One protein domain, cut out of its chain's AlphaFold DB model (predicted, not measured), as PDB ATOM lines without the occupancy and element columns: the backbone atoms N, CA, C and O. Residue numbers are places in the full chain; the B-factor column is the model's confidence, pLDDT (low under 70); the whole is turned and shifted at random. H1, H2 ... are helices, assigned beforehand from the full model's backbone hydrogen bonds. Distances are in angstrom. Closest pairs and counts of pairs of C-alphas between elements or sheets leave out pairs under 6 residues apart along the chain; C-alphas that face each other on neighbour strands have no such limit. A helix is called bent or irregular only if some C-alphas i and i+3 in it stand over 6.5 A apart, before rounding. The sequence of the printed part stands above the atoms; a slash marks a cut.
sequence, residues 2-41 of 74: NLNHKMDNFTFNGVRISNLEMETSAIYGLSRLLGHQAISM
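AT A GLANCE: This is residues 2 to 41 of the 74 residues of the protein "Phosphorylase" of Flavobacteriia bacterium (UniProt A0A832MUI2). Two helices, H2 and the shorter H1, sit toward opposite ends of a loose, elongated model, joined by a long winding link in which residues 10 to 15 stick out as a small free loop. After H2, residues 34 to 41 turn and fold back beside it. The printed part has 40 residues, with two named helices in the order H1, H2 and no named strand; the class is all helix, though only 17 of the 40 residues are in named elements. The whole is loose, with a radius of gyration of the C-alphas of 12.7 A, and the C-alphas span 36 by 21 by 16 A.

HOW THE PARTS SIT: H2, residues 24 to 33, is the longest helix, with 10 residues. H1, residues 2 to 8, is apart from H2, with no C-alpha of the one within 8 A of the other. In the link between them, residues 11 to 12 form a short antiparallel pairing with residues 15 to 16. Every O i to N i+4 pair within H1 and H2 is within hydrogen-bond range.

IN THESE COORDINATES: H2 begins at C-alpha 24 at (-81.442, 52.635, 9.415), ends at C-alpha 33 at (-71.665, 45.497, 16.518), and measures 14.0 A from first to last C-alpha. H1 measures 10.3 A and begins at C-alpha 2 at (-80.390, 60.654, -12.105). Neither helix is bent or irregular.

THE WHOLE: The two C-alphas farthest apart, those of Asn 2 and Gly 35, are 37.3 A apart. The C-alphas of Asn 2 and Met 41, the first and last printed, are 26.8 A apart. The link from H1 to H2 is long, with 15 residues, 9 to 23. Residues 10 to 15 stand free. The printed part has no cut. Its mean pLDDT is 93.2, and no printed residue is under 70; the mean is 84 for H1 and 98 for H2.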
ATOM      1  N   ASN A   2     -81.282  61.796 -11.825       80.94
ATOM      2  CA  ASN A   2     -80.390  60.654 -12.105       80.94
ATOM      3  C   ASN A   2     -80.268  59.643 -10.937       80.94
ATOM      4  O   ASN A   2     -80.335  58.440 -11.163       80.94
ATOM      5  N   LEU A   3     -80.167  60.122  -9.689       83.19
ATOM      6  CA  LEU A   3     -80.042  59.252  -8.511       83.19
ATOM      7  C   LEU A   3     -81.292  58.394  -8.254       83.19
ATOM      8  O   LEU A   3     -81.155  57.189  -8.093       83.19
ATOM      9  N   ASN A   4     -82.492  58.985  -8.275       81.38
ATOM     10  CA  ASN A   4     -83.741  58.235  -8.069       81.38
ATOM     11  C   ASN A   4     -83.881  57.111  -9.102       81.38
ATOM     12  O   ASN A   4     -84.129  55.972  -8.737       81.38
ATOM     13  N   HIS A   5     -83.591  57.400 -10.374       84.81
ATOM     14  CA  HIS A   5     -83.628  56.385 -11.426       84.81
ATOM     15  C   HIS A   5     -82.591  55.268 -11.213       84.81
ATOM     16  O   HIS A   5     -82.862  54.103 -11.501       84.81
ATOM     17  N   LYS A   6     -81.394  55.594 -10.704       88.62
ATOM     18  CA  LYS A   6     -80.402  54.577 -10.318       88.62
ATOM     19  C   LYS A   6     -80.905  53.708  -9.168       88.62
ATOM     20  O   LYS A   6     -80.700  52.503  -9.213       88.62
ATOM     21  N   MET A   7     -81.564  54.302  -8.175       87.31
ATOM     22  CA  MET A   7     -82.124  53.575  -7.036       87.31
ATOM     23  C   MET A   7     -83.292  52.665  -7.435       87.31
ATOM     24  O   MET A   7     -83.304  51.507  -7.036       87.31
ATOM     25  N   ASP A   8     -84.219  53.142  -8.268       84.94
ATOM     26  CA  ASP A   8     -85.393  52.371  -8.718       84.94
ATOM     27  C   ASP A   8     -85.002  51.106  -9.512       84.94
ATOM     28  O   ASP A   8     -85.689  50.077  -9.474       84.94
ATOM     29  N   ASN A   9     -83.870  51.173 -10.220       89.31
ATOM     30  CA  ASN A   9     -83.302  50.065 -10.990       89.31
ATOM     31  C   ASN A   9     -82.241  49.268 -10.220       89.31
ATOM     32  O   ASN A   9     -81.758  48.254 -10.728       89.31
ATOM     33  N   PHE A  10     -81.857  49.701  -9.017       91.75
ATOM     34  CA  PHE A  10     -80.874  48.982  -8.221       91.75
ATOM     35  C   PHE A  10     -81.474  47.668  -7.714       91.75
ATOM     36  O   PHE A  10     -82.551  47.629  -7.115       91.75
ATOM     37  N   THR A  11     -80.741  46.584  -7.941       94.56
ATOM     38  CA  THR A  11     -81.043  45.263  -7.408       94.56
ATOM     39  C   THR A  11     -79.747  44.604  -6.969       94.56
ATOM     40  O   THR A  11     -78.729  44.697  -7.655       94.56
ATOM     41  N   PHE A  12     -79.778  43.951  -5.816       94.44
ATOM     42  CA  PHE A  12     -78.651  43.201  -5.287       94.44
ATOM     43  C   PHE A  12     -79.158  41.870  -4.749       94.44
ATOM     44  O   PHE A  12     -80.037  41.843  -3.893       94.44
ATOM     45  N   ASN A  13     -78.638  40.759  -5.277       96.00
ATOM     46  CA  ASN A  13     -79.081  39.402  -4.932       96.00
ATOM     47  C   ASN A  13     -80.607  39.203  -5.039       96.00
ATOM     48  O   ASN A  13     -81.215  38.523  -4.218       96.00
ATOM     49  N   GLY A  14     -81.239  39.838  -6.032       94.56
ATOM     50  CA  GLY A  14     -82.693  39.793  -6.228       94.56
ATOM     51  C   GLY A  14     -83.502  40.719  -5.309       94.56
ATOM     52  O   GLY A  14     -84.721  40.783  -5.451       94.56
ATOM     53  N   VAL A  15     -82.857  41.465  -4.407       93.56
ATOM     54  CA  VAL A  15     -83.500  42.435  -3.508       93.56
ATOM     55  C   VAL A  15     -83.468  43.828  -4.128       93.56
ATOM     56  O   VAL A  15     -82.424  44.286  -4.593       93.56
ATOM     57  N   ARG A  16     -84.614  44.518  -4.112       92.88
ATOM     58  CA  ARG A  16     -84.772  45.894  -4.608       92.88
ATOM     59  C   ARG A  16     -84.909  46.879  -3.452       92.88
ATOM     60  O   ARG A  16     -85.359  46.510  -2.370       92.88
ATOM     61  N   ILE A  17     -84.560  48.138  -3.703       90.56
ATOM     62  CA  ILE A  17     -84.755  49.225  -2.738       90.56
ATOM     63  C   ILE A  17     -86.255  49.538  -2.629       90.56
ATOM     64  O   ILE A  17     -86.909  49.789  -3.638       90.56
ATOM     65  N   SER A  18     -86.793  49.538  -1.407       89.12
ATOM     66  CA  SER A  18     -88.208  49.824  -1.112       89.12
ATOM     67  C   SER A  18     -88.473  51.263  -0.663       89.12
ATOM     68  O   SER A  18     -89.575  51.777  -0.843       89.12
ATOM     69  N   ASN A  19     -87.486  51.916  -0.050       90.62
ATOM     70  CA  ASN A  19     -87.601  53.256   0.515       90.62
ATOM     71  C   ASN A  19     -86.237  53.961   0.562       90.62
ATOM     72  O   ASN A  19     -85.194  53.353   0.339       90.62
ATOM     73  N   LEU A  20     -86.265  55.263   0.850       89.25
ATOM     74  CA  LEU A  20     -85.081  56.092   1.058       89.25
ATOM     75  C   LEU A  20     -85.248  56.876   2.364       89.25
ATOM     76  O   LEU A  20     -86.165  57.694   2.471       89.25
ATOM     77  N   GLU A  21     -84.360  56.618   3.317       92.62
ATOM     78  CA  GLU A  21     -84.244  57.245   4.641       92.62
ATOM     79  C   GLU A  21     -82.750  57.394   5.003       92.62
ATOM     80  O   GLU A  21     -81.906  57.140   4.139       92.62
ATOM     81  N   MET A  22     -82.404  57.890   6.198       94.25
ATOM     82  CA  MET A  22     -81.030  58.315   6.512       94.25
ATOM     83  C   MET A  22     -80.441  57.678   7.784       94.25
ATOM     84  O   MET A  22     -79.274  57.916   8.091       94.25
ATOM     85  N   GLU A  23     -81.192  56.848   8.507       96.81
ATOM     86  CA  GLU A  23     -80.856  56.415   9.866       96.81
ATOM     87  C   GLU A  23     -80.593  54.902   9.971       96.81
ATOM     88  O   GLU A  23     -79.712  54.460  10.716       96.81
ATOM     89  N   THR A  24     -81.325  54.088   9.210       96.31
ATOM     90  CA  THR A  24     -81.442  52.635   9.415       96.31
ATOM     91  C   THR A  24     -80.111  51.911   9.252       96.31
ATOM     92  O   THR A  24     -79.804  51.004  10.024       96.31
ATOM     93  N   SER A  25     -79.283  52.321   8.287       95.88
ATOM     94  CA  SER A  25     -77.978  51.683   8.056       95.88
ATOM     95  C   SER A  25     -77.033  51.818   9.259       95.88
ATOM     96  O   SER A  25     -76.394  50.839   9.649       95.88
ATOM     97  N   ALA A  26     -76.989  52.997   9.887       97.50
ATOM     98  CA  ALA A  26     -76.179  53.245  11.076       97.50
ATOM     99  C   ALA A  26     -76.725  52.487  12.292       97.50
ATOM    100  O   ALA A  26     -75.950  51.850  13.008       97.50
ATOM    101  N   ILE A  27     -78.050  52.494  12.489       97.81
ATOM    102  CA  ILE A  27     -78.707  51.749  13.573       97.81
ATOM    103  C   ILE A  27     -78.387  50.257  13.451       97.81
ATOM    104  O   ILE A  27     -77.882  49.665  14.397       97.81
ATOM    105  N   TYR A  28     -78.595  49.653  12.280       97.62
ATOM    106  CA  TYR A  28     -78.317  48.230  12.074       97.62
ATOM    107  C   TYR A  28     -76.838  47.889  12.244       97.62
ATOM    108  O   TYR A  28     -76.519  46.876  12.871       97.62
ATOM    109  N   GLY A  29     -75.934  48.731  11.735       97.94
ATOM    110  CA  GLY A  29     -74.496  48.547  11.915       97.94
ATOM    111  C   GLY A  29     -74.095  48.539  13.392       97.94
ATOM    112  O   GLY A  29     -73.417  47.613  13.842       97.94
ATOM    113  N   LEU A  30     -74.565  49.525  14.161       98.31
ATOM    114  CA  LEU A  30     -74.276  49.639  15.592       98.31
ATOM    115  C   LEU A  30     -74.939  48.528  16.407       98.31
ATOM    116  O   LEU A  30     -74.276  47.908  17.235       98.31
ATOM    117  N   SER A  31     -76.211  48.217  16.157       98.44
ATOM    118  CA  SER A  31     -76.905  47.125  16.843       98.44
ATOM    119  C   SER A  31     -76.204  45.793  16.606       98.44
ATOM    120  O   SER A  31     -75.961  45.058  17.560       98.44
ATOM    121  N   ARG A  32     -75.778  45.514  15.367       98.00
ATOM    122  CA  ARG A  32     -75.017  44.300  15.055       98.00
ATOM    123  C   ARG A  32     -73.674  44.260  15.782       98.00
ATOM    124  O   ARG A  32     -73.321  43.204  16.298       98.00
ATOM    125  N   LEU A  33     -72.952  45.384  15.827       98.38
ATOM    126  CA  LEU A  33     -71.665  45.497  16.518       98.38
ATOM    127  C   LEU A  33     -71.798  45.252  18.029       98.38
ATOM    128  O   LEU A  33     -70.936  44.614  18.624       98.38
ATOM    129  N   LEU A  34     -72.886  45.732  18.632       98.38
ATOM    130  CA  LEU A  34     -73.152  45.640  20.069       98.38
ATOM    131  C   LEU A  34     -73.905  44.362  20.485       98.38
ATOM    132  O   LEU A  34     -74.205  44.182  21.660       98.38
ATOM    133  N   GLY A  35     -74.216  43.461  19.548       98.06
ATOM    134  CA  GLY A  35     -74.934  42.213  19.841       98.06
ATOM    135  C   GLY A  35     -76.443  42.380  20.062       98.06
ATOM    136  O   GLY A  35     -77.088  41.476  20.588       98.06
ATOM    137  N   HIS A  36     -77.020  43.507  19.644       98.12
ATOM    138  CA  HIS A  36     -78.454  43.772  19.716       98.12
ATOM    139  C   HIS A  36     -79.182  43.353  18.435       98.12
ATOM    140  O   HIS A  36     -78.668  43.482  17.321       98.12
ATOM    141  N   GLN A  37     -80.424  42.897  18.595       95.56
ATOM    142  CA  GLN A  37     -81.371  42.779  17.490       95.56
ATOM    143  C   GLN A  37     -82.050  44.132  17.282       95.56
ATOM    144  O   GLN A  37     -82.499  44.755  18.241       95.56
ATOM    145  N   ALA A  38     -82.118  44.583  16.034       96.50
ATOM    146  CA  ALA A  38     -82.781  45.825  15.675       96.50
ATOM    147  C   ALA A  38     -83.628  45.636  14.424       96.50
ATOM    148  O   ALA A  38     -83.295  44.846  13.539       96.50
ATOM    149  N   ILE A  39     -84.712  46.398  14.368       94.81
ATOM    150  CA  ILE A  39     -85.613  46.493  13.228       94.81
ATOM    151  C   ILE A  39     -86.009  47.960  13.052       94.81
ATOM    152  O   ILE A  39     -86.176  48.684  14.030       94.81
ATOM    153  N   SER A  40     -86.117  48.397  11.802       95.25
ATOM    154  CA  SER A  40     -86.571  49.728  11.414       95.25
ATOM    155  C   SER A  40     -87.932  49.617  10.742       95.25
ATOM    156  O   SER A  40     -88.134  48.785   9.856       95.25
ATOM    157  N   MET A  41     -88.861  50.461  11.181       95.25
ATOM    158  CA  MET A  41     -90.221  50.548  10.664       95.25
ATOM    159  C   MET A  41     -90.388  51.930  10.030       95.25
ATOM    160  O   MET A  41     -90.202  52.944  10.702       95.25
TER     161      MET A  41